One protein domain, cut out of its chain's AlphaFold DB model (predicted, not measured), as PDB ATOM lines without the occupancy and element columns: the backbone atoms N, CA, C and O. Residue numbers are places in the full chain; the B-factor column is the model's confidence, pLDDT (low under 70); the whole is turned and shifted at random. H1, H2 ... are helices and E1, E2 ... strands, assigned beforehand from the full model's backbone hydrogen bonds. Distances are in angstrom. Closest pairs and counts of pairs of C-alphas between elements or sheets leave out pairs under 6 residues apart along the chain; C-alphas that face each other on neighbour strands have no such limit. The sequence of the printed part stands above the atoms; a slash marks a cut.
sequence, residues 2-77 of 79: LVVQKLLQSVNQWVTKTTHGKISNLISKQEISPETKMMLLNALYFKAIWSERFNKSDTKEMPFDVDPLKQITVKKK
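Overview. This is residues 2 to 77 of the 79 residues of the protein "SERPIN domain-containing protein" of Gongylonema pulchrum (UniProt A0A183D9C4). One helix, H1, and a two-stranded hairpin, E1 and E2, make the two ends of a drawn-out model, with a long link between them. Past H1 the link folds back beside the helix, then runs out again to the hairpin, and residues 47 to 52 stand free. The printed part has 76 residues in the order H1, E1, E2; the sheet, E1 - E2, is antiparallel, and the class is mixed, with under half of the residues in named elements. It is extended, with a radius of gyration of the C-alphas of 19.9 A, and spans 53 by 36 by 17 A, only just flat.

Along the chain. H1, residues 2 to 18, begins at C-alpha 2 (115.581, 133.301, 208.455) and is 24.2 A long. E1, residues 60 to 67, is 21.0 A long. E2, residues 70 to 76, is 17.2 A long and ends at C-alpha 76 (152.226, 144.913, 237.388).

Arrangement. In H1 every O i to N i+4 pair is within hydrogen-bond range. H1 and E2 are apart. E1 and E2 form a hairpin with a tight link, their directions at 147 degrees; N 64 and O 72 are 2.8 A apart, within hydrogen-bond range.

Size, cuts and confidence. The C-alphas farthest apart, of Glu 35 and Ser 57, are 55.4 A apart. The link from H1 to E1 is long, 41 residues. The printed part has no cut, and no printed residue is under 70 in pLDDT.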
ATOM      1  N   LEU A   2     114.724 134.505 208.421       79.00
ATOM      2  CA  LEU A   2     115.581 133.301 208.455       79.00
ATOM      3  C   LEU A   2     116.976 133.506 207.835       79.00
ATOM      4  O   LEU A   2     117.960 132.997 208.361       79.00
ATOM      5  N   VAL A   3     117.077 134.283 206.750       81.75
ATOM      6  CA  VAL A   3     118.366 134.607 206.105       81.75
ATOM      7  C   VAL A   3     119.280 135.389 207.051       81.75
ATOM      8  O   VAL A   3     120.440 135.029 207.215       81.75
ATOM      9  N   VAL A   4     118.739 136.398 207.741       84.50
ATOM     10  CA  VAL A   4     119.482 137.200 208.730       84.50
ATOM     11  C   VAL A   4     119.977 136.324 209.884       84.50
ATOM     12  O   VAL A   4     121.128 136.439 210.285       84.50
ATOM     13  N   GLN A   5     119.151 135.398 210.383       87.94
ATOM     14  CA  GLN A   5     119.575 134.466 211.432       87.94
ATOM     15  C   GLN A   5     120.688 133.519 210.970       87.94
ATOM     16  O   GLN A   5     121.671 133.349 211.687       87.94
ATOM     17  N   LYS A   6     120.571 132.948 209.765       89.38
ATOM     18  CA  LYS A   6     121.619 132.095 209.185       89.38
ATOM     19  C   LYS A   6     122.928 132.858 208.977       89.38
ATOM     20  O   LYS A   6     123.990 132.313 209.269       89.38
ATOM     21  N   LEU A   7     122.861 134.111 208.519       89.62
ATOM     22  CA  LEU A   7     124.028 134.981 208.360       89.62
ATOM     23  C   LEU A   7     124.710 135.255 209.707       89.62
ATOM     24  O   LEU A   7     125.905 135.003 209.833       89.62
ATOM     25  N   LEU A   8     123.947 135.695 210.718       92.44
ATOM     26  CA  LEU A   8     124.446 135.938 212.079       92.44
ATOM     27  C   LEU A   8     125.171 134.716 212.634       92.44
ATOM     28  O   LEU A   8     126.296 134.819 213.119       92.44
ATOM     29  N   GLN A   9     124.527 133.552 212.533       93.94
ATOM     30  CA  GLN A   9     125.091 132.302 213.018       93.94
ATOM     31  C   GLN A   9     126.381 131.952 212.274       93.94
ATOM     32  O   GLN A   9     127.379 131.641 212.918       93.94
ATOM     33  N   SER A  10     126.388 132.060 210.944       93.81
ATOM     34  CA  SER A  10     127.548 131.711 210.116       93.81
ATOM     35  C   SER A  10     128.749 132.610 210.407       93.81
ATOM     36  O   SER A  10     129.853 132.111 210.619       93.81
ATOM     37  N   VAL A  11     128.537 133.930 210.474       94.88
ATOM     38  CA  VAL A  11     129.606 134.895 210.763       94.88
ATOM     39  C   VAL A  11     130.158 134.677 212.166       94.88
ATOM     40  O   VAL A  11     131.364 134.502 212.319       94.88
ATOM     41  N   ASN A  12     129.305 134.637 213.191       96.38
ATOM     42  CA  ASN A  12     129.779 134.506 214.568       96.38
ATOM     43  C   ASN A  12     130.445 133.149 214.821       96.38
ATOM     44  O   ASN A  12     131.457 133.096 215.520       96.38
ATOM     45  N   GLN A  13     129.967 132.062 214.203       96.94
ATOM     46  CA  GLN A  13     130.653 130.765 214.250       96.94
ATOM     47  C   GLN A  13     132.025 130.817 213.570       96.94
ATOM     48  O   GLN A  13     133.006 130.330 214.136       96.94
ATOM     49  N   TRP A  14     132.116 131.430 212.385       95.44
ATOM     50  CA  TRP A  14     133.384 131.598 211.676       95.44
ATOM     51  C   TRP A  14     134.389 132.423 212.491       95.44
ATOM     52  O   TRP A  14     135.537 132.001 212.651       95.44
ATOM     53  N   VAL A  15     133.960 133.548 213.072       97.25
ATOM     54  CA  VAL A  15     134.818 134.398 213.911       97.25
ATOM     55  C   VAL A  15     135.244 133.664 215.177       97.25
ATOM     56  O   VAL A  15     136.432 133.655 215.497       97.25
ATOM     57  N   THR A  16     134.314 132.991 215.862       97.81
ATOM     58  CA  THR A  16     134.617 132.175 217.051       97.81
ATOM     59  C   THR A  16     135.702 131.160 216.732       97.81
ATOM     60  O   THR A  16     136.698 131.073 217.445       97.81
ATOM     61  N   LYS A  17     135.556 130.420 215.629       96.44
ATOM     62  CA  LYS A  17     136.543 129.419 215.215       96.44
ATOM     63  C   LYS A  17     137.899 130.057 214.908       96.44
ATOM     64  O   LYS A  17     138.912 129.618 215.442       96.44
ATOM     65  N   THR A  18     137.914 131.104 214.086       95.50
ATOM     66  CA  THR A  18     139.147 131.760 213.614       95.50
ATOM     67  C   THR A  18     139.909 132.443 214.751       95.50
ATOM     68  O   THR A  18     141.138 132.461 214.777       95.50
ATOM     69  N   THR A  19     139.192 132.955 215.748       97.31
ATOM     70  CA  THR A  19     139.771 133.658 216.899       97.31
ATOM     71  C   THR A  19     139.968 132.756 218.112       97.31
ATOM     72  O   THR A  19     140.178 133.255 219.216       97.31
ATOM     73  N   HIS A  20     139.916 131.429 217.944       96.38
ATOM     74  CA  HIS A  20     140.088 130.460 219.035       96.38
ATOM     75  C   HIS A  20     139.139 130.718 220.223       96.38
ATOM     76  O   HIS A  20     139.518 130.614 221.394       96.38
ATOM     77  N   GLY A  21     137.909 131.119 219.913       96.94
ATOM     78  CA  GLY A  21     136.851 131.431 220.866       96.94
ATOM     79  C   GLY A  21     137.010 132.765 221.594       96.94
ATOM     80  O   GLY A  21     136.297 133.001 222.565       96.94
ATOM     81  N   LYS A  22     137.951 133.626 221.185       97.31
ATOM     82  CA  LYS A  22     138.223 134.906 221.862       97.31
ATOM     83  C   LYS A  22     137.327 136.041 221.399       97.31
ATOM     84  O   LYS A  22     137.123 136.979 222.161       97.31
ATOM     85  N   ILE A  23     136.763 135.922 220.202       96.88
ATOM     86  CA  ILE A  23     135.699 136.786 219.702       96.88
ATOM     87  C   ILE A  23     134.546 135.873 219.297       96.88
ATOM     88  O   ILE A  23     134.693 135.069 218.382       96.88
ATOM     89  N   SER A  24     133.419 135.965 219.995       92.19
ATOM     90  CA  SER A  24     132.287 135.044 219.808       92.19
ATOM     91  C   SER A  24     131.028 135.692 219.239       92.19
ATOM     92  O   SER A  24     130.226 135.011 218.612       92.19
ATOM     93  N   ASN A  25     130.880 137.006 219.392       91.19
ATOM     94  CA  ASN A  25     129.755 137.772 218.865       91.19
ATOM     95  C   ASN A  25     130.303 139.017 218.166       91.19
ATOM     96  O   ASN A  25     130.337 140.089 218.761       91.19
ATOM     97  N   LEU A  26     130.804 138.852 216.937       94.69
ATOM     98  CA  LEU A  26     131.298 139.987 216.152       94.69
ATOM     99  C   LEU A  26     130.147 140.891 215.710       94.69
ATOM    100  O   LEU A  26     130.319 142.100 215.654       94.69
ATOM    101  N   ILE A  27     129.000 140.290 215.385       93.44
ATOM    102  CA  ILE A  27     127.794 141.004 214.965       93.44
ATOM    103  C   ILE A  27     126.565 140.488 215.718       93.44
ATOM    104  O   ILE A  27     126.423 139.293 215.991       93.44
ATOM    105  N   SER A  28     125.651 141.393 216.038       91.81
ATOM    106  CA  SER A  28     124.389 141.148 216.727       91.81
ATOM    107  C   SER A  28     123.195 141.344 215.792       91.81
ATOM    108  O   SER A  28     123.292 141.924 214.710       91.81
ATOM    109  N   LYS A  29     122.021 140.854 216.204       87.62
ATOM    110  CA  LYS A  29     120.794 140.960 215.398       87.62
ATOM    111  C   LYS A  29     120.375 142.415 215.166       87.62
ATOM    112  O   LYS A  29     119.768 142.708 214.143       87.62
ATOM    113  N   GLN A  30     120.687 143.297 216.108       88.50
ATOM    114  CA  GLN A  30     120.381 144.723 216.066       88.50
ATOM    115  C   GLN A  30     121.238 145.471 215.033       88.50
ATOM    116  O   GLN A  30     120.832 146.529 214.566       88.50
ATOM    117  N   GLU A  31     122.383 144.907 214.642       87.44
ATOM    118  CA  GLU A  31     123.324 145.509 213.690       87.44
ATOM    119  C   GLU A  31     123.052 145.100 212.233       87.44
ATOM    120  O   GLU A  31     123.714 145.594 211.324       87.44
ATOM    121  N   ILE A  32     122.072 144.217 211.984       87.25
ATOM    122  CA  ILE A  32     121.714 143.766 210.632       87.25
ATOM    123  C   ILE A  32     120.282 144.165 210.289       87.25
ATOM    124  O   ILE A  32     119.311 143.622 210.819       87.25
ATOM    125  N   SER A  33     120.153 145.048 209.300       85.94
ATOM    126  CA  SER A  33     118.877 145.358 208.654       85.94
ATOM    127  C   SER A  33     118.574 144.362 207.523       85.94
ATOM    128  O   SER A  33     119.507 143.964 206.819       85.94
ATOM    129  N   PRO A  34     117.299 144.006 207.264       85.38
ATOM    130  CA  PRO A  34     116.895 143.316 206.033       85.38
ATOM    131  C   PRO A  34     117.342 144.023 204.741       85.38
ATOM    132  O   PRO A  34     117.479 143.368 203.711       85.38
ATOM    133  N   GLU A  35     117.619 145.329 204.799       89.00
ATOM    134  CA  GLU A  35     118.118 146.108 203.660       89.00
ATOM    135  C   GLU A  35     119.636 146.065 203.473       89.00
ATOM    136  O   GLU A  35     120.149 146.580 202.480       89.00
ATOM    137  N   THR A  36     120.368 145.422 204.383       87.62
ATOM    138  CA  THR A  36     121.826 145.282 204.287       87.62
ATOM    139  C   THR A  36     122.184 144.462 203.051       87.62
ATOM    140  O   THR A  36     121.897 143.268 202.989       87.62
ATOM    141  N   LYS A  37     122.816 145.095 202.057       89.56
ATOM    142  CA  LYS A  37     123.239 144.417 200.820       89.56
ATOM    143  C   LYS A  37     124.664 143.858 200.909       89.56
ATOM    144  O   LYS A  37     124.962 142.864 200.259       89.56
ATOM    145  N   MET A  38     125.532 144.478 201.714       89.88
ATOM    146  CA  MET A  38     126.940 144.095 201.864       89.88
ATOM    147  C   MET A  38     127.478 144.496 203.242       89.88
ATOM    148  O   MET A  38     127.070 145.514 203.795       89.88
ATOM    149  N   MET A  39     128.417 143.709 203.775       88.12
ATOM    150  CA  MET A  39     129.178 144.012 204.990       88.12
ATOM    151  C   MET A  39     130.645 143.639 204.773       88.12
ATOM    152  O   MET A  39     130.930 142.586 204.205       88.12
ATOM    153  N   LEU A  40     131.562 144.474 205.260       93.44
ATOM    154  CA  LEU A  40     132.983 144.150 205.350       93.44
ATOM    155  C   LEU A  40     133.330 143.910 206.819       93.44
ATOM    156  O   LEU A  40     133.061 144.759 207.665       93.44
ATOM    157  N   LEU A  41     133.901 142.746 207.120       92.19
ATOM    158  CA  LEU A  41     134.160 142.292 208.485       92.19
ATOM    159  C   LEU A  41     135.639 141.946 208.653       92.19
ATOM    160  O   LEU A  41     136.230 141.313 207.780       92.19
ATOM    161  N   ASN A  42     136.217 142.319 209.796       93.69
ATOM    162  CA  ASN A  42     137.568 141.934 210.189       93.69
ATOM    163  C   ASN A  42     137.571 141.464 211.648       93.69
ATOM    164  O   ASN A  42     136.912 142.058 212.499       93.69
ATOM    165  N   ALA A  43     138.326 140.409 211.936       94.81
ATOM    166  CA  ALA A  43     138.526 139.893 213.280       94.81
ATOM    167  C   ALA A  43     139.949 139.345 213.402       94.81
ATOM    168  O   ALA A  43     140.362 138.493 212.618       94.81
ATOM    169  N   LEU A  44     140.683 139.816 214.409       94.06
ATOM    170  CA  LEU A  44     142.070 139.436 214.649       94.06
ATOM    171  C   LEU A  44     142.236 138.984 216.099       94.06
ATOM    172  O   LEU A  44     141.865 139.699 217.028       94.06
ATOM    173  N   TYR A  45     142.833 137.810 216.290       96.31
ATOM    174  CA  TYR A  45     143.293 137.349 217.595       96.31
ATOM    175  C   TYR A  45     144.781 137.043 217.533       96.31
ATOM    176  O   TYR A  45     145.231 136.285 216.675       96.31
ATOM    177  N   PHE A  46     145.531 137.602 218.478       96.06
ATOM    178  CA  PHE A  46     146.963 137.388 218.591       96.06
ATOM    179  C   PHE A  46     147.319 136.868 219.982       96.06
ATOM    180  O   PHE A  46     146.913 137.424 221.004       96.06
ATOM    181  N   LYS A  47     148.107 135.792 220.010       96.19
ATOM    182  CA  LYS A  47     148.698 135.230 221.222       96.19
ATOM    183  C   LYS A  47     150.114 134.790 220.903       96.19
ATOM    184  O   LYS A  47     150.310 133.837 220.156       96.19
ATOM    185  N   ALA A  48     151.079 135.452 221.519       96.56
ATOM    186  CA  ALA A  48     152.484 135.115 221.383       96.56
ATOM    187  C   ALA A  48     153.156 134.990 222.747       96.56
ATOM    188  O   ALA A  48     152.609 135.368 223.788       96.56
ATOM    189  N   ILE A  49     154.349 134.417 222.712       96.62
ATOM    190  CA  ILE A  49     155.240 134.292 223.852       96.62
ATOM    191  C   ILE A  49     156.294 135.387 223.713       96.62
ATOM    192  O   ILE A  49     156.870 135.551 222.642       96.62
ATOM    193  N   TRP A  50     156.540 136.122 224.794       95.06
ATOM    194  CA  TRP A  50     157.637 137.082 224.847       95.06
ATOM    195  C   TRP A  50     158.985 136.374 224.679       95.06
ATOM    196  O   TRP A  50     159.188 135.314 225.277       95.06
ATOM    197  N   SER A  51     159.891 136.972 223.901       96.56
ATOM    198  CA  SER A  51     161.270 136.481 223.759       96.56
ATOM    199  C   SER A  51     161.963 136.431 225.122       96.56
ATOM    200  O   SER A  51     162.480 135.393 225.525       96.56
ATOM    201  N   GLU A  52     161.857 137.524 225.878       95.88
ATOM    202  CA  GLU A  52     162.250 137.599 227.282       95.88
ATOM    203  C   GLU A  52     160.993 137.551 228.151       95.88
ATOM    204  O   GLU A  52     160.118 138.416 228.079       95.88
ATOM    205  N   ARG A  53     160.844 136.480 228.935       94.75
ATOM    206  CA  ARG A  53     159.642 136.266 229.744       94.75
ATOM    207  C   ARG A  53     159.786 136.937 231.103       94.75
ATOM    208  O   ARG A  53     160.766 136.715 231.796       94.75
ATOM    209  N   PHE A  54     158.728 137.613 231.534       95.31
ATOM    210  CA  PHE A  54     158.593 138.070 232.915       95.31
ATOM    211  C   PHE A  54     158.638 136.898 233.898       95.31
ATOM    212  O   PHE A  54     157.905 135.910 233.732       95.31
ATOM    213  N   ASN A  55     159.417 137.048 234.964       95.25
ATOM    214  CA  ASN A  55     159.366 136.134 236.089       95.25
ATOM    215  C   ASN A  55     158.053 136.339 236.870       95.25
ATOM    216  O   ASN A  55     157.635 137.454 237.188       95.25
ATOM    217  N   LYS A  56     157.347 135.239 237.151       93.75
ATOM    218  CA  LYS A  56     156.037 135.297 237.813       93.75
ATOM    219  C   LYS A  56     156.140 135.771 239.263       93.75
ATOM    220  O   LYS A  56     155.195 136.412 239.713       93.75
ATOM    221  N   SER A  57     157.242 135.482 239.965       95.38
ATOM    222  CA  SER A  57     157.450 135.928 241.355       95.38
ATOM    223  C   SER A  57     157.531 137.446 241.484       95.38
ATOM    224  O   SER A  57     157.200 137.998 242.530       95.38
ATOM    225  N   ASP A  58     157.922 138.117 240.403       95.12
ATOM    226  CA  ASP A  58     158.191 139.555 240.396       95.12
ATOM    227  C   ASP A  58     156.950 140.356 239.969       95.12
ATOM    228  O   ASP A  58     156.946 141.588 239.967       95.12
ATOM    229  N   THR A  59     155.854 139.657 239.645       96.44
ATOM    230  CA  THR A  59     154.546 140.265 239.391       96.44
ATOM    231  C   THR A  59     153.867 140.609 240.717       96.44
ATOM    232  O   THR A  59     153.522 139.711 241.484       96.44
ATOM    233  N   LYS A  60     153.621 141.899 240.969       96.50
ATOM    234  CA  LYS A  60     153.024 142.391 242.223       96.50
ATOM    235  C   LYS A  60     151.820 143.290 241.974       96.50
ATOM    236  O   LYS A  60     151.698 143.905 240.915       96.50
ATOM    237  N   GLU A  61     150.926 143.349 242.955       97.88
ATOM    238  CA  GLU A  61     149.836 144.321 242.961       97.88
ATOM    239  C   GLU A  61     150.390 145.714 243.248       97.88
ATOM    240  O   GLU A  61     151.141 145.911 244.200       97.88
ATOM    241  N   MET A  62     150.070 146.656 242.368       96.81
ATOM    242  CA  MET A  62     150.578 148.022 242.380       96.81
ATOM    243  C   MET A  62     149.455 148.975 241.956       96.81
ATOM    244  O   MET A  62     148.604 148.576 241.150       96.81
ATOM    245  N   PRO A  63     149.447 150.227 242.432       97.38
ATOM    246  CA  PRO A  63     148.485 151.208 241.957       97.38
ATOM    247  C   PRO A  63     148.732 151.617 240.492       97.38
ATOM    248  O   PRO A  63     149.877 151.674 240.037       97.38
ATOM    249  N   PHE A  64     147.652 151.888 239.759       97.50
ATOM    250  CA  PHE A  64     147.624 152.399 238.388       97.50
ATOM    251  C   PHE A  64     146.661 153.581 238.302       97.50
ATOM    252  O   PHE A  64     145.471 153.441 238.602       97.50
ATOM    253  N   ASP A  65     147.178 154.727 237.876       97.75
ATOM    254  CA  ASP A  65     146.395 155.941 237.675       97.75
ATOM    255  C   ASP A  65     145.630 155.839 236.352       97.75
ATOM    256  O   ASP A  65     146.219 155.817 235.270       97.75
ATOM    257  N   VAL A  66     144.305 155.720 236.441       97.56
ATOM    258  CA  VAL A  66     143.415 155.672 235.270       97.56
ATOM    259  C   VAL A  66     143.193 157.082 234.726       97.56
ATOM    260  O   VAL A  66     143.164 157.281 233.514       97.56
ATOM    261  N   ASP A  67     143.050 158.048 235.632       96.88
ATOM    262  CA  ASP A  67     142.934 159.483 235.385       96.88
ATOM    263  C   ASP A  67     143.385 160.249 236.654       96.88
ATOM    264  O   ASP A  67     143.664 159.605 237.672       96.88
ATOM    265  N   PRO A  68     143.469 161.598 236.649       96.81
ATOM    266  CA  PRO A  68     143.991 162.368 237.785       96.81
ATOM    267  C   PRO A  68     143.276 162.160 239.127       96.81
ATOM    268  O   PRO A  68     143.838 162.496 240.166       96.81
ATOM    269  N   LEU A  69     142.039 161.658 239.125       97.00
ATOM    270  CA  LEU A  69     141.221 161.475 240.325       97.00
ATOM    271  C   LEU A  69     140.945 160.000 240.636       97.00
ATOM    272  O   LEU A  69     140.344 159.698 241.670       97.00
ATOM    273  N   LYS A  70     141.361 159.073 239.766       97.62
ATOM    274  CA  LYS A  70     141.016 157.658 239.877       97.62
ATOM    275  C   LYS A  70     142.234 156.760 239.769       97.62
ATOM    276  O   LYS A  70     142.871 156.653 238.722       97.62
ATOM    277  N   GLN A  71     142.437 155.983 240.826       98.19
ATOM    278  CA  GLN A  71     143.452 154.944 240.888       98.19
ATOM    279  C   GLN A  71     142.806 153.567 241.069       98.19
ATOM    280  O   GLN A  71     141.793 153.423 241.760       98.19
ATOM    281  N   ILE A  72     143.384 152.548 240.433       98.00
ATOM    282  CA  ILE A  72     142.994 151.143 240.597       98.00
ATOM    283  C   ILE A  72     144.222 150.288 240.904       98.00
ATOM    284  O   ILE A  72     145.326 150.597 240.465       98.00
ATOM    285  N   THR A  73     144.043 149.180 241.612       98.31
ATOM    286  CA  THR A  73     145.121 148.206 241.829       98.31
ATOM    287  C   THR A  73     145.212 147.244 240.645       98.31
ATOM    288  O   THR A  73     144.212 146.643 240.248       98.31
ATOM    289  N   VAL A  74     146.414 147.059 240.091       97.44
ATOM    290  CA  VAL A  74     146.687 146.129 238.981       97.44
ATOM    291  C   VAL A  74     147.876 145.224 239.286       97.44
ATOM    292  O   VAL A  74     148.784 145.585 240.030       97.44
ATOM    293  N   LYS A  75     147.918 144.043 238.659       97.00
ATOM    294  CA  LYS A  75     149.087 143.151 238.713       97.00
ATOM    295  C   LYS A  75     150.146 143.617 237.716       97.00
ATOM    296  O   LYS A  75     150.087 143.271 236.535       97.00
ATOM    297  N   LYS A  76     151.114 144.400 238.190       95.75
ATOM    298  CA  LYS A  76     152.226 144.913 237.388       95.75
ATOM    299  C   LYS A  76     153.284 143.827 237.200       95.75
ATOM    300  O   LYS A  76     153.723 143.210 238.165       95.75
ATOM    301  N   LYS A  77     153.688 143.608 235.949       94.12
ATOM    302  CA  LYS A  77     154.819 142.745 235.582       94.12
ATOM    303  C   LYS A  77     156.095 143.587 235.524       94.12
ATOM    304  O   LYS A  77     156.054 144.691 234.987       94.12
TER     305      LYS A  77